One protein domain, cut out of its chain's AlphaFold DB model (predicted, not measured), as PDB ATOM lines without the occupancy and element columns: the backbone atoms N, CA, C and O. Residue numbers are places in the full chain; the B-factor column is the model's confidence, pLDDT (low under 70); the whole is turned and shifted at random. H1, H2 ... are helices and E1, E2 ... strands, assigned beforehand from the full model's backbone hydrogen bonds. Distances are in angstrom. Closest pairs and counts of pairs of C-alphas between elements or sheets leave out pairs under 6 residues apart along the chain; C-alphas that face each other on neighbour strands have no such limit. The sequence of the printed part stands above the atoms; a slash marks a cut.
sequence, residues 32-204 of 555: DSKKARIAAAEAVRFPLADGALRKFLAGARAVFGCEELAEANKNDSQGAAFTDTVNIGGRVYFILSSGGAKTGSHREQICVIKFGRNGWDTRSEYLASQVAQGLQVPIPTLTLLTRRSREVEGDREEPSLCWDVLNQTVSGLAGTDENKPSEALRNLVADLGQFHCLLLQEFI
ATOM      1  N   ASP A  32     295.868 263.167 306.428       55.16
ATOM      2  CA  ASP A  32     295.659 263.868 305.158       55.16
ATOM      3  C   ASP A  32     296.923 264.634 304.746       55.16
ATOM      4  O   ASP A  32     297.314 264.643 303.578       55.16
ATOM      5  N   SER A  33     297.662 265.158 305.731       66.12
ATOM      6  CA  SER A  33     298.990 265.752 305.537       66.12
ATOM      7  C   SER A  33     300.025 264.756 304.984       66.12
ATOM      8  O   SER A  33     300.870 265.136 304.172       66.12
ATOM      9  N   LYS A  34     299.966 263.473 305.374       66.44
ATOM     10  CA  LYS A  34     300.848 262.416 304.842       66.44
ATOM     11  C   LYS A  34     300.426 262.004 303.430       66.44
ATOM     12  O   LYS A  34     301.276 261.946 302.543       66.44
ATOM     13  N   LYS A  35     299.124 261.781 303.216       65.19
ATOM     14  CA  LYS A  35     298.515 261.422 301.922       65.19
ATOM     15  C   LYS A  35     298.826 262.480 300.855       65.19
ATOM     16  O   LYS A  35     299.375 262.148 299.808       65.19
ATOM     17  N   ALA A  36     298.615 263.760 301.174       69.25
ATOM     18  CA  ALA A  36     298.934 264.884 300.292       69.25
ATOM     19  C   ALA A  36     300.439 265.009 299.980       69.25
ATOM     20  O   ALA A  36     300.803 265.312 298.846       69.25
ATOM     21  N   ARG A  37     301.329 264.752 300.951       69.62
ATOM     22  CA  ARG A  37     302.789 264.786 300.725       69.62
ATOM     23  C   ARG A  37     303.283 263.635 299.853       69.62
ATOM     24  O   ARG A  37     304.150 263.864 299.020       69.62
ATOM     25  N   ILE A  38     302.719 262.434 299.997       69.56
ATOM     26  CA  ILE A  38     303.018 261.296 299.112       69.56
ATOM     27  C   ILE A  38     302.537 261.590 297.683       69.56
ATOM     28  O   ILE A  38     303.307 261.415 296.743       69.56
ATOM     29  N   ALA A  39     301.317 262.115 297.518       69.00
ATOM     30  CA  ALA A  39     300.785 262.500 296.208       69.00
ATOM     31  C   ALA A  39     301.607 263.618 295.526       69.00
ATOM     32  O   ALA A  39     301.808 263.582 294.315       69.00
ATOM     33  N   ALA A  40     302.122 264.582 296.300       72.06
ATOM     34  CA  ALA A  40     302.916 265.711 295.803       72.06
ATOM     35  C   ALA A  40     304.437 265.454 295.700       72.06
ATOM     36  O   ALA A  40     305.170 266.336 295.239       72.06
ATOM     37  N   ALA A  41     304.934 264.295 296.144       72.12
ATOM     38  CA  ALA A  41     306.347 263.939 296.047       72.12
ATOM     39  C   ALA A  41     306.741 263.570 294.606       72.12
ATOM     40  O   ALA A  41     305.930 263.110 293.813       72.12
ATOM     41  N   GLU A  42     308.010 263.756 294.256       78.25
ATOM     42  CA  GLU A  42     308.552 263.393 292.949       78.25
ATOM     43  C   GLU A  42     309.136 261.970 293.000       78.25
ATOM     44  O   GLU A  42     310.055 261.686 293.777       78.25
ATOM     45  N   ALA A  43     308.595 261.062 292.186       74.31
ATOM     46  CA  ALA A  43     309.057 259.679 292.104       74.31
ATOM     47  C   ALA A  43     310.547 259.582 291.732       74.31
ATOM     48  O   ALA A  43     311.000 260.124 290.720       74.31
ATOM     49  N   VAL A  44     311.322 258.854 292.538       75.56
ATOM     50  CA  VAL A  44     312.743 258.615 292.263       75.56
ATOM     51  C   VAL A  44     312.890 257.553 291.181       75.56
ATOM     52  O   VAL A  44     312.619 256.375 291.410       75.56
ATOM     53  N   ARG A  45     313.383 257.969 290.013       74.94
ATOM     54  CA  ARG A  45     313.726 257.060 288.914       74.94
ATOM     55  C   ARG A  45     315.036 256.328 289.181       74.94
ATOM     56  O   ARG A  45     316.019 256.930 289.615       74.94
ATOM     57  N   PHE A  46     315.049 255.040 288.864       66.44
ATOM     58  CA  PHE A  46     316.213 254.161 288.966       66.44
ATOM     59  C   PHE A  46     316.728 253.765 287.562       66.44
ATOM     60  O   PHE A  46     316.065 254.069 286.572       66.44
ATOM     61  N   PRO A  47     317.904 253.121 287.434       56.50
ATOM     62  CA  PRO A  47     318.953 253.023 288.446       56.50
ATOM     63  C   PRO A  47     319.561 254.400 288.740       56.50
ATOM     64  O   PRO A  47     319.933 255.146 287.834       56.50
ATOM     65  N   LEU A  48     319.699 254.731 290.022       60.12
ATOM     66  CA  LEU A  48     320.499 255.878 290.436       60.12
ATOM     67  C   LEU A  48     321.979 255.496 290.408       60.12
ATOM     68  O   LEU A  48     322.360 254.455 290.937       60.12
ATOM     69  N   ALA A  49     322.832 256.382 289.893       66.81
ATOM     70  CA  ALA A  49     324.255 256.320 290.209       66.81
ATOM     71  C   ALA A  49     324.455 256.494 291.728       66.81
ATOM     72  O   ALA A  49     323.744 257.282 292.358       66.81
ATOM     73  N   ASP A  50     325.454 255.836 292.317       64.88
ATOM     74  CA  ASP A  50     325.700 255.846 293.769       64.88
ATOM     75  C   ASP A  50     325.778 257.257 294.374       64.88
ATOM     76  O   ASP A  50     325.236 257.523 295.447       64.88
ATOM     77  N   GLY A  51     326.395 258.203 293.662       70.50
ATOM     78  CA  GLY A  51     326.474 259.607 294.074       70.50
ATOM     79  C   GLY A  51     325.133 260.361 294.064       70.50
ATOM     80  O   GLY A  51     325.058 261.455 294.624       70.50
ATOM     81  N   ALA A  52     324.088 259.815 293.439       75.31
ATOM     82  CA  ALA A  52     322.708 260.292 293.514       75.31
ATOM     83  C   ALA A  52     321.917 259.544 294.601       75.31
ATOM     84  O   ALA A  52     321.251 260.197 295.401       75.31
ATOM     85  N   LEU A  53     322.075 258.218 294.721       78.06
ATOM     86  CA  LEU A  53     321.454 257.438 295.803       78.06
ATOM     87  C   LEU A  53     321.909 257.927 297.188       78.06
ATOM     88  O   LEU A  53     321.084 258.144 298.072       78.06
ATOM     89  N   ARG A  54     323.203 258.230 297.359       78.25
ATOM     90  CA  ARG A  54     323.747 258.859 298.578       78.25
ATOM     91  C   ARG A  54     323.104 260.210 298.892       78.25
ATOM     92  O   ARG A  54     322.867 260.504 300.056       78.25
ATOM     93  N   LYS A  55     322.802 261.030 297.877       81.62
ATOM     94  CA  LYS A  55     322.139 262.335 298.066       81.62
ATOM     95  C   LYS A  55     320.678 262.162 298.472       81.62
ATOM     96  O   LYS A  55     320.243 262.843 299.392       81.62
ATOM     97  N   PHE A  56     319.961 261.226 297.850       85.00
ATOM     98  CA  PHE A  56     318.599 260.869 298.249       85.00
ATOM     99  C   PHE A  56     318.555 260.372 299.705       85.00
ATOM    100  O   PHE A  56     317.782 260.894 300.506       85.00
ATOM    101  N   LEU A  57     319.437 259.440 300.082       84.19
ATOM    102  CA  LEU A  57     319.493 258.885 301.441       84.19
ATOM    103  C   LEU A  57     320.004 259.889 302.494       84.19
ATOM    104  O   LEU A  57     319.574 259.823 303.640       84.19
ATOM    105  N   ALA A  58     320.853 260.855 302.130       82.38
ATOM    106  CA  ALA A  58     321.224 261.969 303.015       82.38
ATOM    107  C   ALA A  58     320.112 263.033 303.142       82.38
ATOM    108  O   ALA A  58     320.014 263.730 304.155       82.38
ATOM    109  N   GLY A  59     319.258 263.159 302.123       83.19
ATOM    110  CA  GLY A  59     318.057 263.991 302.155       83.19
ATOM    111  C   GLY A  59     316.876 263.350 302.891       83.19
ATOM    112  O   GLY A  59     315.907 264.055 303.161       83.19
ATOM    113  N   ALA A  60     316.942 262.052 303.223       85.88
ATOM    114  CA  ALA A  60     315.855 261.297 303.846       85.88
ATOM    115  C   ALA A  60     315.305 261.978 305.114       85.88
ATOM    116  O   ALA A  60     316.043 262.585 305.897       85.88
ATOM    117  N   ARG A  61     313.987 261.885 305.301       84.50
ATOM    118  CA  ARG A  61     313.249 262.513 306.405       84.50
ATOM    119  C   ARG A  61     312.317 261.536 307.100       84.50
ATOM    120  O   ARG A  61     312.423 261.378 308.307       84.50
ATOM    121  N   ALA A  62     311.433 260.882 306.356       83.88
ATOM    122  CA  ALA A  62     310.390 260.041 306.932       83.88
ATOM    123  C   ALA A  62     310.356 258.657 306.282       83.88
ATOM    124  O   ALA A  62     310.668 258.508 305.099       83.88
ATOM    125  N   VAL A  63     309.951 257.665 307.078       87.19
ATOM    126  CA  VAL A  63     309.711 256.281 306.663       87.19
ATOM    127  C   VAL A  63     308.284 255.911 307.051       87.19
ATOM    128  O   VAL A  63     307.898 256.098 308.206       87.19
ATOM    129  N   PHE A  64     307.527 255.376 306.097       84.69
ATOM    130  CA  PHE A  64     306.148 254.912 306.273       84.69
ATOM    131  C   PHE A  64     306.057 253.434 305.907       84.69
ATOM    132  O   PHE A  64     306.765 252.981 305.009       84.69
ATOM    133  N   GLY A  65     305.180 252.688 306.570       83.25
ATOM    134  CA  GLY A  65     304.881 251.292 306.241       83.25
ATOM    135  C   GLY A  65     303.507 251.174 305.593       83.25
ATOM    136  O   GLY A  65     302.631 252.000 305.853       83.25
ATOM    137  N   CYS A  66     303.287 250.129 304.792       74.69
ATOM    138  CA  CYS A  66     301.956 249.843 304.243       74.69
ATOM    139  C   CYS A  66     300.885 249.717 305.340       74.69
ATOM    140  O   CYS A  66     299.774 250.192 305.153       74.69
ATOM    141  N   GLU A  67     301.228 249.151 306.500       68.88
ATOM    142  CA  GLU A  67     300.326 248.995 307.650       68.88
ATOM    143  C   GLU A  67     299.876 250.358 308.215       68.88
ATOM    144  O   GLU A  67     298.680 250.593 308.374       68.88
ATOM    145  N   GLU A  68     300.809 251.296 308.432       67.25
ATOM    146  CA  GLU A  68     300.507 252.659 308.910       67.25
ATOM    147  C   GLU A  68     299.650 253.455 307.908       67.25
ATOM    148  O   GLU A  68     298.808 254.262 308.306       67.25
ATOM    149  N   LEU A  69     299.854 253.225 306.605       64.69
ATOM    150  CA  LEU A  69     299.051 253.819 305.532       64.69
ATOM    151  C   LEU A  69     297.681 253.135 305.390       64.69
ATOM    152  O   LEU A  69     296.714 253.788 305.003       64.69
ATOM    153  N   ALA A  70     297.566 251.851 305.732       61.12
ATOM    154  CA  ALA A  70     296.310 251.115 305.668       61.12
ATOM    155  C   ALA A  70     295.389 251.415 306.858       61.12
ATOM    156  O   ALA A  70     294.195 251.637 306.676       61.12
ATOM    157  N   GLU A  71     295.930 251.483 308.077       58.28
ATOM    158  CA  GLU A  71     295.159 251.792 309.289       58.28
ATOM    159  C   GLU A  71     294.424 253.135 309.190       58.28
ATOM    160  O   GLU A  71     293.261 253.237 309.577       58.28
ATOM    161  N   ALA A  72     295.083 254.151 308.631       55.00
ATOM    162  CA  ALA A  72     294.538 255.498 308.528       55.00
ATOM    163  C   ALA A  72     293.518 255.676 307.382       55.00
ATOM    164  O   ALA A  72     292.660 256.553 307.460       55.00
ATOM    165  N   ASN A  73     293.542 254.808 306.365       54.28
ATOM    166  CA  ASN A  73     292.561 254.799 305.274       54.28
ATOM    167  C   ASN A  73     291.206 254.158 305.658       54.28
ATOM    168  O   ASN A  73     290.247 254.290 304.904       54.28
ATOM    169  N   LYS A  74     291.081 253.502 306.826       50.41
ATOM    170  CA  LYS A  74     289.875 252.748 307.251       50.41
ATOM    171  C   LYS A  74     288.569 253.559 307.337       50.41
ATOM    172  O   LYS A  74     287.500 252.961 307.422       50.41
ATOM    173  N   ASN A  75     288.646 254.891 307.333       45.69
ATOM    174  CA  ASN A  75     287.489 255.794 307.394       45.69
ATOM    175  C   ASN A  75     287.110 256.411 306.035       45.69
ATOM    176  O   ASN A  75     286.109 257.121 305.959       45.69
ATOM    177  N   ASP A  76     287.908 256.188 304.989       47.50
ATOM    178  CA  ASP A  76     287.823 256.905 303.717       47.50
ATOM    179  C   ASP A  76     287.497 255.922 302.583       47.50
ATOM    180  O   ASP A  76     288.225 254.953 302.360       47.50
ATOM    181  N   SER A  77     286.394 256.126 301.856       41.97
ATOM    182  CA  SER A  77     285.903 255.135 300.879       41.97
ATOM    183  C   SER A  77     286.779 255.020 299.629       41.97
ATOM    184  O   SER A  77     286.778 253.978 298.979       41.97
ATOM    185  N   GLN A  78     287.579 256.048 299.328       39.50
ATOM    186  CA  GLN A  78     288.667 255.970 298.344       39.50
ATOM    187  C   GLN A  78     289.948 255.351 298.933       39.50
ATOM    188  O   GLN A  78     290.809 254.882 298.194       39.50
ATOM    189  N   GLY A  79     290.081 255.333 300.261       35.25
ATOM    190  CA  GLY A  79     291.249 254.826 300.971       35.25
ATOM    191  C   GLY A  79     291.420 253.310 300.898       35.25
ATOM    192  O   GLY A  79     292.554 252.834 300.855       35.25
ATOM    193  N   ALA A  80     290.320 252.553 300.806       35.12
ATOM    194  CA  ALA A  80     290.338 251.089 300.686       35.12
ATOM    195  C   ALA A  80     291.182 250.584 299.491       35.12
ATOM    196  O   ALA A  80     291.847 249.551 299.574       35.12
ATOM    197  N   ALA A  81     291.256 251.364 298.406       40.22
ATOM    198  CA  ALA A  81     292.089 251.061 297.238       40.22
ATOM    199  C   ALA A  81     293.609 251.082 297.525       40.22
ATOM    200  O   ALA A  81     294.392 250.585 296.715       40.22
ATOM    201  N   PHE A  82     294.039 251.618 298.672       38.72
ATOM    202  CA  PHE A  82     295.424 251.567 299.160       38.72
ATOM    203  C   PHE A  82     295.631 250.490 300.247       38.72
ATOM    204  O   PHE A  82     296.768 250.205 300.617       38.72
ATOM    205  N   THR A  83     294.557 249.896 300.787       37.66
ATOM    206  CA  THR A  83     294.621 248.919 301.892       37.66
ATOM    207  C   THR A  83     294.518 247.487 301.396       37.66
ATOM    208  O   THR A  83     295.346 246.647 301.743       37.66
ATOM    209  N   ASP A  84     293.537 247.225 300.537       37.38
ATOM    210  CA  ASP A  84     293.146 245.870 300.130       37.38
ATOM    211  C   ASP A  84     294.002 245.351 298.961       37.38
ATOM    212  O   ASP A  84     293.873 244.214 298.509       37.38
ATOM    213  N   THR A  85     294.897 246.205 298.470       39.88
ATOM    214  CA  THR A  85     295.695 246.035 297.256       39.88
ATOM    215  C   THR A  85     297.156 245.693 297.543       39.88
ATOM    216  O   THR A  85     297.865 245.221 296.654       39.88
ATOM    217  N   VAL A  86     297.595 245.831 298.801       43.84
ATOM    218  CA  VAL A  86     298.914 245.396 299.284       43.84
ATOM    219  C   VAL A  86     298.891 243.887 299.579       43.84
ATOM    220  O   VAL A  86     299.214 243.436 300.676       43.84
ATOM    221  N   ASN A  87     298.562 243.070 298.574       41.22
ATOM    222  CA  ASN A  87     298.701 241.604 298.623       41.22
ATOM    223  C   ASN A  87     300.180 241.167 298.482       41.22
ATOM    224  O   ASN A  87     300.520 240.150 297.875       41.22
ATOM    225  N   ILE A  88     301.091 241.982 299.013       51.16
ATOM    226  CA  ILE A  88     302.526 241.798 298.878       51.16
ATOM    227  C   ILE A  88     302.935 240.752 299.905       51.16
ATOM    228  O   ILE A  88     302.871 240.977 301.110       51.16
ATOM    229  N   GLY A  89     303.419 239.600 299.441       55.91
ATOM    230  CA  GLY A  89     303.913 238.529 300.315       55.91
ATOM    231  C   GLY A  89     305.183 238.880 301.108       55.91
ATOM    232  O   GLY A  89     305.861 237.977 301.582       55.91
ATOM    233  N   GLY A  90     305.554 240.152 301.209       73.88
ATOM    234  CA  GLY A  90     306.803 240.671 301.750       73.88
ATOM    235  C   GLY A  90     306.599 242.041 302.405       73.88
ATOM    236  O   GLY A  90     305.489 242.562 302.433       73.88
ATOM    237  N   ARG A  91     307.664 242.624 302.958       87.62
ATOM    238  CA  ARG A  91     307.598 243.884 303.716       87.62
ATOM    239  C   ARG A  91     307.917 245.070 302.809       87.62
ATOM    240  O   ARG A  91     308.895 245.022 302.059       87.62
ATOM    241  N   VAL A  92     307.091 246.116 302.869       89.06
ATOM    242  CA  VAL A  92     307.218 247.316 302.029       89.06
ATOM    243  C   VAL A  92     307.145 248.593 302.859       89.06
ATOM    244  O   VAL A  92     306.287 248.753 303.731       89.06
ATOM    245  N   TYR A  93     308.063 249.504 302.541       91.25
ATOM    246  CA  TYR A  93     308.232 250.801 303.178       91.25
ATOM    247  C   TYR A  93     308.394 251.897 302.123       91.25
ATOM    248  O   TYR A  93     308.922 251.655 301.039       91.25
ATOM    249  N   PHE A  94     308.012 253.122 302.462       89.44
ATOM    250  CA  PHE A  94     308.188 254.307 301.626       89.44
ATOM    251  C   PHE A  94     309.143 255.266 302.331       89.44
ATOM    252  O   PHE A  94     308.904 255.618 303.486       89.44
ATOM    253  N   ILE A  95     310.209 255.700 301.654       89.81
ATOM    254  CA  ILE A  95     311.104 256.754 302.148       89.81
ATOM    255  C   ILE A  95     310.782 258.064 301.430       89.81
ATOM    256  O   ILE A  95     310.881 258.133 300.203       89.81
ATOM    257  N   LEU A  96     310.474 259.106 302.209       88.06
ATOM    258  CA  LEU A  96     310.480 260.493 301.744       88.06
ATOM    259  C   LEU A  96     311.832 261.151 302.027       88.06
ATOM    260  O   LEU A  96     312.371 261.064 303.134       88.06
ATOM    261  N   SER A  97     312.340 261.866 301.030       86.62
ATOM    262  CA  SER A  97     313.562 262.665 301.076       86.62
ATOM    263  C   SER A  97     313.277 264.114 300.695       86.62
ATOM    264  O   SER A  97     312.472 264.381 299.807       86.62
ATOM    265  N   SER A  98     313.957 265.068 301.329       84.00
ATOM    266  CA  SER A  98     313.992 266.446 300.841       84.00
ATOM    267  C   SER A  98     314.796 266.496 299.535       84.00
ATOM    268  O   SER A  98     316.011 266.287 299.554       84.00
ATOM    269  N   GLY A  99     314.147 266.806 298.410       66.69
ATOM    270  CA  GLY A  99     314.814 266.933 297.116       66.69
ATOM    271  C   GLY A  99     315.881 268.028 297.141       66.69
ATOM    272  O   GLY A  99     315.629 269.164 297.545       66.69
ATOM    273  N   GLY A 100     317.098 267.687 296.710       58.00
ATOM    274  CA  GLY A 100     318.287 268.547 296.785       58.00
ATOM    275  C   GLY A 100     318.333 269.686 295.756       58.00
ATOM    276  O   GLY A 100     319.329 269.826 295.045       58.00
ATOM    277  N   ALA A 101     317.269 270.482 295.644       49.47
ATOM    278  CA  ALA A 101     317.139 271.549 294.654       49.47
ATOM    279  C   ALA A 101     317.832 272.856 295.088       49.47
ATOM    280  O   ALA A 101     317.565 273.407 296.153       49.47
ATOM    281  N   LYS A 102     318.672 273.421 294.210       47.78
ATOM    282  CA  LYS A 102     319.307 274.747 294.395       47.78
ATOM    283  C   LYS A 102     318.380 275.929 294.048       47.78
ATOM    284  O   LYS A 102     318.843 277.061 293.955       47.78
ATOM    285  N   THR A 103     317.101 275.668 293.780       42.88
ATOM    286  CA  THR A 103     316.215 276.548 292.996       42.88
ATOM    287  C   THR A 103     314.837 276.737 293.638       42.88
ATOM    288  O   THR A 103     313.814 276.598 292.977       42.88
ATOM    289  N   GLY A 104     314.804 277.056 294.935       46.34
ATOM    290  CA  GLY A 104     313.640 277.633 295.631       46.34
ATOM    291  C   GLY A 104     312.437 276.719 295.908       46.34
ATOM    292  O   GLY A 104     311.672 277.011 296.822       46.34
ATOM    293  N   SER A 105     312.265 275.614 295.180       49.84
ATOM    294  CA  SER A 105     311.189 274.644 295.402       49.84
ATOM    295  C   SER A 105     311.673 273.437 296.210       49.84
ATOM    296  O   SER A 105     312.431 272.596 295.728       49.84
ATOM    297  N   HIS A 106     311.180 273.313 297.443       57.22
ATOM    298  CA  HIS A 106     311.341 272.111 298.264       57.22
ATOM    299  C   HIS A 106     310.380 271.008 297.794       57.22
ATOM    300  O   HIS A 106     309.406 270.694 298.475       57.22
ATOM    301  N   ARG A 107     310.634 270.424 296.616       70.56
ATOM    302  CA  ARG A 107     309.972 269.168 296.236       70.56
ATOM    303  C   ARG A 107     310.523 268.035 297.088       70.56
ATOM    304  O   ARG A 107     311.737 267.877 297.207       70.56
ATOM    305  N   GLU A 108     309.634 267.252 297.680       82.62
ATOM    306  CA  GLU A 108     310.016 265.983 298.294       82.62
ATOM    307  C   GLU A 108     310.200 264.925 297.204       82.62
ATOM    308  O   GLU A 108     309.656 265.050 296.110       82.62
ATOM    309  N   GLN A 109     311.001 263.904 297.483       86.19
ATOM    310  CA  GLN A 109     311.257 262.777 296.592       86.19
ATOM    311  C   GLN A 109     310.874 261.477 297.291       86.19
ATOM    312  O   GLN A 109     311.158 261.326 298.482       86.19
ATOM    313  N   ILE A 110     310.266 260.540 296.562       88.19
ATOM    314  CA  ILE A 110     309.747 259.284 297.120       88.19
ATOM    315  C   ILE A 110     310.360 258.044 296.453       88.19
ATOM    316  O   ILE A 110     310.494 257.967 295.232       88.19
ATOM    317  N   CYS A 111     310.726 257.064 297.280       89.50
ATOM    318  CA  CYS A 111     311.246 255.758 296.875       89.50
ATOM    319  C   CYS A 111     310.580 254.651 297.704       89.50
ATOM    320  O   CYS A 111     310.351 254.824 298.904       89.50
ATOM    321  N   VAL A 112     310.307 253.510 297.073       90.94
ATOM    322  CA  VAL A 112     309.793 252.301 297.725       90.94
ATOM    323  C   VAL A 112     310.964 251.382 298.090       90.94
ATOM    324  O   VAL A 112     311.850 251.136 297.275       90.94
ATOM    325  N   ILE A 113     310.956 250.845 299.309       92.38
ATOM    326  CA  ILE A 113     311.835 249.758 299.758       92.38
ATOM    327  C   ILE A 113     310.994 248.496 299.890       92.38
ATOM    328  O   ILE A 113     310.002 248.498 300.617       92.38
ATOM    329  N   LYS A 114     311.410 247.411 299.232       92.38
ATOM    330  CA  LYS A 114     310.684 246.136 299.213       92.38
ATOM    331  C   LYS A 114     311.582 244.947 299.557       92.38
ATOM    332  O   LYS A 114     312.618 244.724 298.930       92.38
ATOM    333  N   PHE A 115     311.152 244.152 300.533       89.81
ATOM    334  CA  PHE A 115     311.750 242.874 300.916       89.81
ATOM    335  C   PHE A 115     310.783 241.742 300.562       89.81
ATOM    336  O   PHE A 115     309.665 241.709 301.070       89.81
ATOM    337  N   GLY A 116     311.197 240.776 299.739       85.06
ATOM    338  CA  GLY A 116     310.433 239.536 299.571       85.06
ATOM    339  C   GLY A 116     310.514 238.636 300.816       85.06
ATOM    340  O   GLY A 116     311.349 238.854 301.691       85.06
ATOM    341  N   ARG A 117     309.712 237.556 300.867       82.69
ATOM    342  CA  ARG A 117     309.706 236.546 301.966       82.69
ATOM    343  C   ARG A 117     311.092 236.061 302.399       82.69
ATOM    344  O   ARG A 117     311.278 235.586 303.514       82.69
ATOM    345  N   ASN A 118     312.036 236.073 301.467       79.31
ATOM    346  CA  ASN A 118     313.434 235.699 301.613       79.31
ATOM    347  C   ASN A 118     314.206 236.281 300.412       79.31
ATOM    348  O   ASN A 118     313.609 236.752 299.442       79.31
ATOM    349  N   GLY A 119     315.538 236.183 300.423       76.38
ATOM    350  CA  GLY A 119     316.373 236.752 299.359       76.38
ATOM    351  C   GLY A 119     316.175 236.161 297.951       76.38
ATOM    352  O   GLY A 119     316.605 236.781 296.978       76.38
ATOM    353  N   TRP A 120     315.524 235.000 297.800       77.88
ATOM    354  CA  TRP A 120     315.149 234.461 296.487       77.88
ATOM    355  C   TRP A 120     313.857 235.064 295.948       77.88
ATOM    356  O   TRP A 120     313.703 235.107 294.731       77.88
ATOM    357  N   ASP A 121     312.933 235.502 296.805       78.19
ATOM    358  CA  ASP A 121     311.758 236.279 296.390       78.19
ATOM    359  C   ASP A 121     312.240 237.622 295.816       78.19
ATOM    360  O   ASP A 121     312.072 237.857 294.621       78.19
ATOM    361  N   THR A 122     313.010 238.392 296.596       81.94
ATOM    362  CA  THR A 122     313.616 239.674 296.182       81.94
ATOM    363  C   THR A 122     314.388 239.584 294.852       81.94
ATOM    364  O   THR A 122     314.181 240.382 293.941       81.94
ATOM    365  N   ARG A 123     315.291 238.602 294.696       81.88
ATOM    366  CA  ARG A 123     316.117 238.468 293.474       81.88
ATOM    367  C   ARG A 123     315.334 238.005 292.247       81.88
ATOM    368  O   ARG A 123     315.736 238.295 291.126       81.88
ATOM    369  N   SER A 124     314.255 237.259 292.452       81.00
ATOM    370  CA  SER A 124     313.409 236.755 291.371       81.00
ATOM    371  C   SER A 124     312.484 237.824 290.822       81.00
ATOM    372  O   SER A 124     312.233 237.810 289.623       81.00
ATOM    373  N   GLU A 125     311.997 238.720 291.676       85.88
ATOM    374  CA  GLU A 125     311.277 239.921 291.265       85.88
ATOM    375  C   GLU A 125     312.190 240.827 290.428       85.88
ATOM    376  O   GLU A 125     311.846 241.177 289.306       85.88
ATOM    377  N   TYR A 126     313.428 241.070 290.882       85.12
ATOM    378  CA  TYR A 126     314.425 241.805 290.091       85.12
ATOM    379  C   TYR A 126     314.785 241.130 288.752       85.12
ATOM    380  O   TYR A 126     314.940 241.791 287.730       85.12
ATOM    381  N   LEU A 127     314.924 239.800 288.712       81.69
ATOM    382  CA  LEU A 127     315.186 239.105 287.446       81.69
ATOM    383  C   LEU A 127     313.985 239.205 286.491       81.69
ATOM    384  O   LEU A 127     314.168 239.440 285.298       81.69
ATOM    385  N   ALA A 128     312.770 239.068 287.020       87.25
ATOM    386  CA  ALA A 128     311.538 239.179 286.255       87.25
ATOM    387  C   ALA A 128     311.296 240.614 285.750       87.25
ATOM    388  O   ALA A 128     310.879 240.788 284.605       87.25
ATOM    389  N   SER A 129     311.645 241.642 286.534       87.94
ATOM    390  CA  SER A 129     311.604 243.037 286.085       87.94
ATOM    391  C   SER A 129     312.581 243.284 284.936       87.94
ATOM    392  O   SER A 129     312.195 243.883 283.937       87.94
ATOM    393  N   GLN A 130     313.813 242.765 284.998       84.69
ATOM    394  CA  GLN A 130     314.756 242.918 283.881       84.69
ATOM    395  C   GLN A 130     314.291 242.216 282.595       84.69
ATOM    396  O   GLN A 130     314.602 242.694 281.504       84.69
ATOM    397  N   VAL A 131     313.530 241.120 282.699       84.50
ATOM    398  CA  VAL A 131     312.878 240.480 281.545       84.50
ATOM    399  C   VAL A 131     311.738 241.353 281.016       84.50
ATOM    400  O   VAL A 131     311.750 241.698 279.839       84.50
ATOM    401  N   ALA A 132     310.797 241.768 281.868       90.44
ATOM    402  CA  ALA A 132     309.635 242.563 281.467       90.44
ATOM    403  C   ALA A 132     310.021 243.940 280.883       90.44
ATOM    404  O   ALA A 132     309.494 244.334 279.845       90.44
ATOM    405  N   GLN A 133     311.020 244.616 281.462       88.75
ATOM    406  CA  GLN A 133     311.630 245.826 280.899       88.75
ATOM    407  C   GLN A 133     312.272 245.543 279.529       88.75
ATOM    408  O   GLN A 133     312.136 246.332 278.596       88.75
ATOM    409  N   GLY A 134     312.937 244.393 279.380       85.88
ATOM    410  CA  GLY A 134     313.504 243.945 278.107       85.88
ATOM    411  C   GLY A 134     312.458 243.652 277.020       85.88
ATOM    412  O   GLY A 134     312.792 243.776 275.841       85.88
ATOM    413  N   LEU A 135     311.220 243.326 277.417       88.94
ATOM    414  CA  LEU A 135     310.027 243.163 276.571       88.94
ATOM    415  C   LEU A 135     309.247 244.476 276.335       88.94
ATOM    416  O   LEU A 135     308.213 244.446 275.675       88.94
ATOM    417  N   GLN A 136     309.728 245.611 276.859       92.62
ATOM    418  CA  GLN A 136     309.048 246.917 276.854       92.62
ATOM    419  C   GLN A 136     307.685 246.950 277.575       92.62
ATOM    420  O   GLN A 136     306.814 247.747 277.234       92.62
ATOM    421  N   VAL A 137     307.497 246.132 278.614       93.44
ATOM    422  CA  VAL A 137     306.377 246.318 279.551       93.44
ATOM    423  C   VAL A 137     306.678 247.516 280.464       93.44
ATOM    424  O   VAL A 137     307.743 247.521 281.090       93.44
ATOM    425  N   PRO A 138     305.767 248.498 280.608       92.31
ATOM    426  CA  PRO A 138     305.885 249.539 281.626       92.31
ATOM    427  C   PRO A 138     305.811 248.923 283.027       92.31
ATOM    428  O   PRO A 138     304.791 248.354 283.423       92.31
ATOM    429  N   ILE A 139     306.913 249.017 283.767       90.62
ATOM    430  CA  ILE A 139     307.073 248.508 285.132       90.62
ATOM    431  C   ILE A 139     307.867 249.531 285.956       90.62
ATOM    432  O   ILE A 139     308.713 250.221 285.381       90.62
ATOM    433  N   PRO A 140     307.668 249.619 287.283       89.81
ATOM    434  CA  PRO A 140     308.495 250.469 288.136       89.81
ATOM    435  C   PRO A 140     309.976 250.112 287.998       89.81
ATOM    436  O   PRO A 140     310.330 248.929 288.039       89.81
ATOM    437  N   THR A 141     310.863 251.102 287.871       85.75
ATOM    438  CA  THR A 141     312.289 250.789 287.745       85.75
ATOM    439  C   THR A 141     312.863 250.319 289.083       85.75
ATOM    440  O   THR A 141     312.699 250.983 290.109       85.75
ATOM    441  N   LEU A 142     313.538 249.163 289.078       85.50
ATOM    442  CA  LEU A 142     314.044 248.495 290.283       85.50
ATOM    443  C   LEU A 142     315.573 248.583 290.401       85.50
ATOM    444  O   LEU A 142     316.303 248.661 289.415       85.50
ATOM    445  N   THR A 143     316.087 248.517 291.626       85.25
ATOM    446  CA  THR A 143     317.515 248.366 291.935       85.25
ATOM    447  C   THR A 143     317.687 247.411 293.113       85.25
ATOM    448  O   THR A 143     317.286 247.703 294.238       85.25
ATOM    449  N   LEU A 144     318.295 246.251 292.858       84.38
ATOM    450  CA  LEU A 144     318.597 245.247 293.879       84.38
ATOM    451  C   LEU A 144     319.804 245.680 294.727       84.38
ATOM    452  O   LEU A 144     320.941 245.633 294.255       84.38
ATOM    453  N   LEU A 145     319.581 246.009 296.001       84.62
ATOM    454  CA  LEU A 145     320.660 246.160 296.980       84.62
ATOM    455  C   LEU A 145     320.930 244.828 297.683       84.62
ATOM    456  O   LEU A 145     320.008 244.129 298.109       84.62
ATOM    457  N   THR A 146     322.209 244.483 297.848       80.56
ATOM    458  CA  THR A 146     322.641 243.261 298.543       80.56
ATOM    459  C   THR A 146     323.599 243.580 299.680       80.56
ATOM    460  O   THR A 146     324.643 244.189 299.454       80.56
ATOM    461  N   ARG A 147     323.300 243.066 300.872       78.69
ATOM    462  CA  ARG A 147     324.180 243.057 302.041       78.69
ATOM    463  C   ARG A 147     325.318 242.054 301.829       78.69
ATOM    464  O   ARG A 147     325.265 240.930 302.327       78.69
ATOM    465  N   ARG A 148     326.324 242.434 301.038       65.06
ATOM    466  CA  ARG A 148     327.577 241.672 300.950       65.06
ATOM    467  C   ARG A 148     328.293 241.745 302.300       65.06
ATOM    468  O   ARG A 148     328.377 242.823 302.884       65.06
ATOM    469  N   SER A 149     328.809 240.619 302.787       47.91
ATOM    470  CA  SER A 149     329.817 240.630 303.848       47.91
ATOM    471  C   SER A 149     331.075 241.336 303.337       47.91
ATOM    472  O   SER A 149     331.411 241.258 302.154       47.91
ATOM    473  N   ARG A 150     331.766 242.053 304.226       44.22
ATOM    474  CA  ARG A 150     332.884 242.951 303.887       44.22
ATOM    475  C   ARG A 150     334.225 242.211 303.732       44.22
ATOM    476  O   ARG A 150     335.276 242.762 304.027       44.22
ATOM    477  N   GLU A 151     334.171 240.949 303.311       39.34
ATOM    478  CA  GLU A 151     335.276 239.982 303.340       39.34
ATOM    479  C   GLU A 151     335.674 239.553 301.921       39.34
ATOM    480  O   GLU A 151     335.620 238.382 301.555       39.34
ATOM    481  N   VAL A 152     336.064 240.536 301.106       43.12
ATOM    482  CA  VAL A 152     336.914 240.326 299.926       43.12
ATOM    483  C   VAL A 152     337.948 241.446 299.917       43.12
ATOM    484  O   VAL A 152     337.603 242.613 299.732       43.12
ATOM    485  N   GLU A 153     339.212 241.097 300.138       44.03
ATOM    486  CA  GLU A 153     340.339 242.007 299.935       44.03
ATOM    487  C   GLU A 153     340.543 242.218 298.421       44.03
ATOM    488  O   GLU A 153     340.574 241.245 297.665       44.03
ATOM    489  N   GLY A 154     340.673 243.472 297.967       42.56
ATOM    490  CA  GLY A 154     340.989 243.808 296.567       42.56
ATOM    491  C   GLY A 154     339.916 244.598 295.799       42.56
ATOM    492  O   GLY A 154     339.118 244.040 295.049       42.56
ATOM    493  N   ASP A 155     339.973 245.926 295.922       42.31
ATOM    494  CA  ASP A 155     339.750 246.918 294.853       42.31
ATOM    495  C   ASP A 155     338.449 246.884 294.009       42.31
ATOM    496  O   ASP A 155     338.422 247.406 292.891       42.31
ATOM    497  N   ARG A 156     337.331 246.342 294.522       47.53
ATOM    498  CA  ARG A 156     335.984 246.495 293.912       47.53
ATOM    499  C   ARG A 156     334.883 246.774 294.951       47.53
ATOM    500  O   ARG A 156     334.104 245.888 295.299       47.53
ATOM    501  N   GLU A 157     334.811 248.021 295.427       46.53
ATOM    502  CA  GLU A 157     333.987 248.458 296.580       46.53
ATOM    503  C   GLU A 157     332.450 248.450 296.405       46.53
ATOM    504  O   GLU A 157     331.723 248.443 297.399       46.53
ATOM    505  N   GLU A 158     331.928 248.529 295.179       52.28
ATOM    506  CA  GLU A 158     330.667 249.264 294.945       52.28
ATOM    507  C   GLU A 158     329.393 248.731 295.659       52.28
ATOM    508  O   GLU A 158     328.696 249.534 296.285       52.28
ATOM    509  N   PRO A 159     329.043 247.423 295.676       50.41
ATOM    510  CA  PRO A 159     327.699 247.019 296.123       50.41
ATOM    511  C   PRO A 159     327.415 247.104 297.633       50.41
ATOM    512  O   PRO A 159     326.249 247.183 298.020       50.41
ATOM    513  N   SER A 160     328.428 247.054 298.507       56.38
ATOM    514  CA  SER A 160     328.219 247.121 299.968       56.38
ATOM    515  C   SER A 160     327.962 248.545 300.459       56.38
ATOM    516  O   SER A 160     327.158 248.762 301.366       56.38
ATOM    517  N   LEU A 161     328.605 249.532 299.828       62.38
ATOM    518  CA  LEU A 161     328.674 250.898 300.342       62.38
ATOM    519  C   LEU A 161     327.311 251.618 300.323       62.38
ATOM    520  O   LEU A 161     327.147 252.631 301.006       62.38
ATOM    521  N   CYS A 162     326.338 251.144 299.539       74.25
ATOM    522  CA  CYS A 162     324.970 251.678 299.506       74.25
ATOM    523  C   CYS A 162     324.016 250.983 300.495       74.25
ATOM    524  O   CYS A 162     323.091 251.633 300.983       74.25
ATOM    525  N   TRP A 163     324.271 249.722 300.875       83.00
ATOM    526  CA  TRP A 163     323.553 249.077 301.984       83.00
ATOM    527  C   TRP A 163     323.907 249.738 303.319       83.00
ATOM    528  O   TRP A 163     323.018 250.089 304.095       83.00
ATOM    529  N   ASP A 164     325.200 249.969 303.565       83.00
ATOM    530  CA  ASP A 164     325.669 250.577 304.813       83.00
ATOM    531  C   ASP A 164     325.161 252.017 304.980       83.00
ATOM    532  O   ASP A 164     324.743 252.386 306.076       83.00
ATOM    533  N   VAL A 165     325.111 252.810 303.901       84.31
ATOM    534  CA  VAL A 165     324.514 254.159 303.931       84.31
ATOM    535  C   VAL A 165     323.016 254.107 304.216       84.31
ATOM    536  O   VAL A 165     322.555 254.867 305.060       84.31
ATOM    537  N   LEU A 166     322.256 253.209 303.579       87.75
ATOM    538  CA  LEU A 166     320.828 253.054 303.874       87.75
ATOM    539  C   LEU A 166     320.608 252.696 305.351       87.75
ATOM    540  O   LEU A 166     319.811 253.340 306.030       87.75
ATOM    541  N   ASN A 167     321.358 251.723 305.870       87.81
ATOM    542  CA  ASN A 167     321.256 251.295 307.261       87.81
ATOM    543  C   ASN A 167     321.644 252.411 308.252       87.81
ATOM    544  O   ASN A 167     320.966 252.595 309.263       87.81
ATOM    545  N   GLN A 168     322.682 253.197 307.948       86.62
ATOM    546  CA  GLN A 168     323.088 254.362 308.747       86.62
ATOM    547  C   GLN A 168     322.052 255.494 308.693       86.62
ATOM    548  O   GLN A 168     321.702 256.027 309.741       86.62
ATOM    549  N   THR A 169     321.516 255.825 307.513       86.81
ATOM    550  CA  THR A 169     320.433 256.811 307.341       86.81
ATOM    551  C   THR A 169     319.214 256.431 308.177       86.81
ATOM    552  O   THR A 169     318.743 257.237 308.976       86.81
ATOM    553  N   VAL A 170     318.714 255.200 308.030       86.56
ATOM    554  CA  VAL A 170     317.493 254.744 308.713       86.56
ATOM    555  C   VAL A 170     317.718 254.655 310.229       86.56
ATOM    556  O   VAL A 170     316.883 255.128 310.998       86.56
ATOM    557  N   SER A 171     318.873 254.146 310.675       85.69
ATOM    558  CA  SER A 171     319.236 254.136 312.103       85.69
ATOM    559  C   SER A 171     319.395 255.549 312.678       85.69
ATOM    560  O   SER A 171     319.032 255.789 313.825       85.69
ATOM    561  N   GLY A 172     319.905 256.495 311.882       83.94
ATOM    562  CA  GLY A 172     320.028 257.903 312.252       83.94
ATOM    563  C   GLY A 172     318.669 258.563 312.468       83.94
ATOM    564  O   GLY A 172     318.451 259.155 313.520       83.94
ATOM    565  N   LEU A 173     317.728 258.378 311.532       81.44
ATOM    566  CA  LEU A 173     316.344 258.855 311.675       81.44
ATOM    567  C   LEU A 173     315.664 258.296 312.936       81.44
ATOM    568  O   LEU A 173     314.907 259.004 313.595       81.44
ATOM    569  N   ALA A 174     315.959 257.045 313.305       74.12
ATOM    570  CA  ALA A 174     315.420 256.415 314.512       74.12
ATOM    571  C   ALA A 174     316.017 256.963 315.827       74.12
ATOM    572  O   ALA A 174     315.461 256.699 316.892       74.12
ATOM    573  N   GLY A 175     317.131 257.702 315.761       63.00
ATOM    574  CA  GLY A 175     317.809 258.318 316.908       63.00
ATOM    575  C   GLY A 175     317.672 259.843 317.003       63.00
ATOM    576  O   GLY A 175     318.232 260.428 317.926       63.00
ATOM    577  N   THR A 176     316.976 260.496 316.063       60.62
ATOM    578  CA  THR A 176     316.813 261.967 316.027       60.62
ATOM    579  C   THR A 176     315.521 262.500 316.648       60.62
ATOM    580  O   THR A 176     315.381 263.716 316.758       60.62
ATOM    581  N   ASP A 177     314.581 261.635 317.030       54.22
ATOM    582  CA  ASP A 177     313.322 262.034 317.671       54.22
ATOM    583  C   ASP A 177     313.393 261.768 319.186       54.22
ATOM    584  O   ASP A 177     313.767 260.677 319.622       54.22
ATOM    585  N   GLU A 178     313.058 262.776 319.997       52.19
ATOM    586  CA  GLU A 178     312.917 262.624 321.454       52.19
ATOM    587  C   GLU A 178     311.598 261.912 321.821       52.19
ATOM    588  O   GLU A 178     311.447 261.391 322.930       52.19
ATOM    589  N   ASN A 179     310.655 261.830 320.876       52.62
ATOM    590  CA  ASN A 179     309.520 260.919 320.923       52.62
ATOM    591  C   ASN A 179     309.862 259.584 320.244       52.62
ATOM    592  O   ASN A 179     310.806 259.452 319.473       52.62
ATOM    593  N   LYS A 180     309.086 258.543 320.561       62.06
ATOM    594  CA  LYS A 180     309.363 257.175 320.100       62.06
ATOM    595  C   LYS A 180     309.306 257.092 318.562       62.06
ATOM    596  O   LYS A 180     308.266 257.456 318.010       62.06
ATOM    597  N   PRO A 181     310.325 256.530 317.879       70.44
ATOM    598  CA  PRO A 181     310.305 256.375 316.424       70.44
ATOM    599  C   PRO A 181     309.128 255.504 315.953       70.44
ATOM    600  O   PRO A 181     308.670 254.607 316.678       70.44
ATOM    601  N   SER A 182     308.649 255.759 314.729       78.06
ATOM    602  CA  SER A 182     307.460 255.103 314.159       78.06
ATOM    603  C   SER A 182     307.585 253.575 314.090       78.06
ATOM    604  O   SER A 182     308.682 253.012 314.172       78.06
ATOM    605  N   GLU A 183     306.445 252.890 313.976       83.31
ATOM    606  CA  GLU A 183     306.394 251.427 313.859       83.31
ATOM    607  C   GLU A 183     307.126 250.997 312.583       83.31
ATOM    608  O   GLU A 183     308.034 250.168 312.631       83.31
ATOM    609  N   ALA A 184     306.836 251.669 311.467       85.19
ATOM    610  CA  ALA A 184     307.494 251.449 310.186       85.19
ATOM    611  C   ALA A 184     309.012 251.657 310.236       85.19
ATOM    612  O   ALA A 184     309.757 250.852 309.680       85.19
ATOM    613  N   LEU A 185     309.487 252.705 310.918       87.25
ATOM    614  CA  LEU A 185     310.915 252.997 311.031       87.25
ATOM    615  C   LEU A 185     311.642 251.942 311.879       87.25
ATOM    616  O   LEU A 185     312.695 251.451 311.476       87.25
ATOM    617  N   ARG A 186     311.056 251.534 313.014       87.25
ATOM    618  CA  ARG A 186     311.582 250.436 313.846       87.25
ATOM    619  C   ARG A 186     311.608 249.108 313.087       87.25
ATOM    620  O   ARG A 186     312.611 248.396 313.147       87.25
ATOM    621  N   ASN A 187     310.547 248.807 312.341       89.94
ATOM    622  CA  ASN A 187     310.442 247.577 311.561       89.94
ATOM    623  C   ASN A 187     311.445 247.570 310.392       89.94
ATOM    624  O   ASN A 187     312.115 246.562 310.194       89.94
ATOM    625  N   LEU A 188     311.665 248.696 309.699       91.38
ATOM    626  CA  LEU A 188     312.691 248.800 308.652       91.38
ATOM    627  C   LEU A 188     314.120 248.601 309.197       91.38
ATOM    628  O   LEU A 188     314.932 247.945 308.545       91.38
ATOM    629  N   VAL A 189     314.447 249.109 310.396       90.81
ATOM    630  CA  VAL A 189     315.748 248.821 311.044       90.81
ATOM    631  C   VAL A 189     315.885 247.326 311.356       90.81
ATOM    632  O   VAL A 189     316.936 246.736 311.095       90.81
ATOM    633  N   ALA A 190     314.829 246.688 311.872       90.25
ATOM    634  CA  ALA A 190     314.828 245.248 312.130       90.25
ATOM    635  C   ALA A 190     314.996 244.427 310.834       90.25
ATOM    636  O   ALA A 190     315.781 243.480 310.808       90.25
ATOM    637  N   ASP A 191     314.343 244.835 309.744       91.69
ATOM    638  CA  ASP A 191     314.459 244.231 308.415       91.69
ATOM    639  C   ASP A 191     315.870 244.357 307.828       91.69
ATOM    640  O   ASP A 191     316.424 243.373 307.338       91.69
ATOM    641  N   LEU A 192     316.501 245.530 307.928       90.81
ATOM    642  CA  LEU A 192     317.899 245.726 307.523       90.81
ATOM    643  C   LEU A 192     318.872 244.914 308.405       90.81
ATOM    644  O   LEU A 192     319.939 244.499 307.944       90.81
ATOM    645  N   GLY A 193     318.481 244.614 309.647       87.62
ATOM    646  CA  GLY A 193     319.149 243.648 310.517       87.62
ATOM    647  C   GLY A 193     318.948 242.184 310.097       87.62
ATOM    648  O   GLY A 193     319.902 241.405 310.172       87.62
ATOM    649  N   GLN A 194     317.753 241.814 309.621       86.69
ATOM    650  CA  GLN A 194     317.332 240.437 309.320       86.69
ATOM    651  C   GLN A 194     317.675 239.970 307.895       86.69
ATOM    652  O   GLN A 194     318.102 238.832 307.704       86.69
ATOM    653  N   PHE A 195     317.460 240.808 306.880       85.56
ATOM    654  CA  PHE A 195     317.569 240.424 305.472       85.56
ATOM    655  C   PHE A 195     318.977 240.653 304.894       85.56
ATOM    656  O   PHE A 195     319.806 241.399 305.425       85.56
ATOM    657  N   HIS A 196     319.235 239.992 303.758       83.75
ATOM    658  CA  HIS A 196     320.495 240.085 303.008       83.75
ATOM    659  C   HIS A 196     320.357 240.759 301.629       83.75
ATOM    660  O   HIS A 196     321.362 240.996 300.957       83.75
ATOM    661  N   CYS A 197     319.138 241.056 301.177       85.19
ATOM    662  CA  CYS A 197     318.889 241.873 299.991       85.19
ATOM    663  C   CYS A 197     317.466 242.442 299.977       85.19
ATOM    664  O   CYS A 197     316.540 241.826 300.507       85.19
ATOM    665  N   LEU A 198     317.320 243.595 299.327       91.75
ATOM    666  CA  LEU A 198     316.070 244.332 299.137       91.75
ATOM    667  C   LEU A 198     316.034 244.967 297.744       91.75
ATOM    668  O   LEU A 198     317.062 245.052 297.069       91.75
ATOM    669  N   LEU A 199     314.863 245.436 297.337       88.31
ATOM    670  CA  LEU A 199     314.675 246.275 296.161       88.31
ATOM    671  C   LEU A 199     314.489 247.721 296.613       88.31
ATOM    672  O   LEU A 199     313.667 247.990 297.488       88.31
ATOM    673  N   LEU A 200     315.230 248.638 295.998       90.12
ATOM    674  CA  LEU A 200     314.768 250.012 295.830       90.12
ATOM    675  C   LEU A 200     313.919 250.062 294.562       90.12
ATOM    676  O   LEU A 200     314.279 249.442 293.558       90.12
ATOM    677  N   GLN A 201     312.801 250.771 294.615       89.75
ATOM    678  CA  GLN A 201     311.793 250.781 293.566       89.75
ATOM    679  C   GLN A 201     311.248 252.199 293.351       89.75
ATOM    680  O   GLN A 201     310.968 252.934 294.300       89.75
ATOM    681  N   GLU A 202     311.083 252.565 292.080       87.56
ATOM    682  CA  GLU A 202     310.363 253.765 291.648       87.56
ATOM    683  C   GLU A 202     308.911 253.729 292.158       87.56
ATOM    684  O   GLU A 202     308.204 252.731 292.005       87.56
ATOM    685  N   PHE A 203     308.459 254.808 292.795       87.06
ATOM    686  CA  PHE A 203     307.069 254.937 293.230       87.06
ATOM    687  C   PHE A 203     306.193 255.360 292.044       87.06
ATOM    688  O   PHE A 203     306.489 256.357 291.390       87.06
ATOM    689  N   ILE A 204     305.113 254.628 291.769       84.88
ATOM    690  CA  ILE A 204     304.166 254.969 290.699       84.88
ATOM    691  C   ILE A 204     302.934 255.629 291.317       84.88
ATOM    692  O   ILE A 204     302.271 255.039 292.168       84.88
TER     693      ILE A 204
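What this domain is: This is residues 32 to 204 of the 555 residues of the protein "Hypothetical protein" of Rhizochromulina marina (UniProt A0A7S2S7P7). A strongly twisted sheet of five strands makes the core, in three layers, with helices on both faces: H2, H6 and H7 on one, H1 and H5 on the other. H3 and H4 sit together off one end of the sheet, and residues 151 to 157 and 175 to 180 stick out. The printed part has 173 residues, with seven named helices and five named strands in the order H1 H2 E1 H3 H4 E2 E3 H5 E4 H6 H7 E5, a mixed class; the sheet runs E1 E2 E3 E5 E4, all antiparallel. It is compact, with a radius of gyration of the C-alphas of 16.5 A, and spans 55 by 41 by 35 A.

How they stand to each other: H1, residues 32 to 40, is on the sheet at a height of 8.7 A. Residues 42 to 43 pair, parallel, with residues 109 to 110 of E3, residues 108 to 115. H2, residues 50 to 59, stands up from the sheet at 50 degrees, over E1, residues 60 to 65, and E2, residues 91 to 98. E1 and E2 are antiparallel, with N 64 and O 94 3.0 A apart. H3, residues 66 to 73, only grazes the sheet and touches H4, residues 80 to 83; their closest C-alphas are those of Ala 70 and Thr 83, 4.7 A. E2 and E3 form a hairpin, with N 95 and O 111 at 2.9 A. H5, residues 119 to 134, is on the sheet at a height of 9.4 A over the sheet, and lies over E5, residues 197 to 202, and E4, residues 142 to 146. E3, H5 and E4 form a split strand-helix-strand unit, two strands running the same way with E5 between them; its crossover is right-handed. Between the antiparallel neighbours E3 and E5, N 114 and O 199 are within hydrogen-bond range at 2.9 A, and between the antiparallel neighbours E5 and E4, N 143 and O 200 are within hydrogen-bond range at 2.8 A. H6, residues 160 to 173, touches H2 at a shallow tilt of 5 degrees, the same way; Leu 57 and Thr 169 have the closest C-alphas, 6.3 A. H6 and H7, residues 183 to 194, form a helical hairpin, closest at the C-alphas of Ser 171 and Val 189, 6.4 A. H7 runs across the strands, at 69 degrees to E2 on the local plane. Every O i to N i+4 pair is within hydrogen-bond range in H1, H5 and H7, but 5 of 6 in H2, 2 of 4 in H3 and 9 of 10 in H6; H4 is too short for one.

Where its parts are: H1 begins at C-alpha 32, (295.659, 263.868, 305.158). E2 measures 23.6 A, E3 23.3 A, H5 22.6 A and H6 20.4 A. E5 ends at C-alpha 202, (310.363, 253.765, 291.648).

The domain as a whole: The C-alphas of Ser 77 and Gly 154 are farthest apart, 56.4 A. The printed part has no cut; the link E4 to H6 is long. Mean pLDDT of the printed part is 72.9, and 64 residues are under 70, among them 67 to 89.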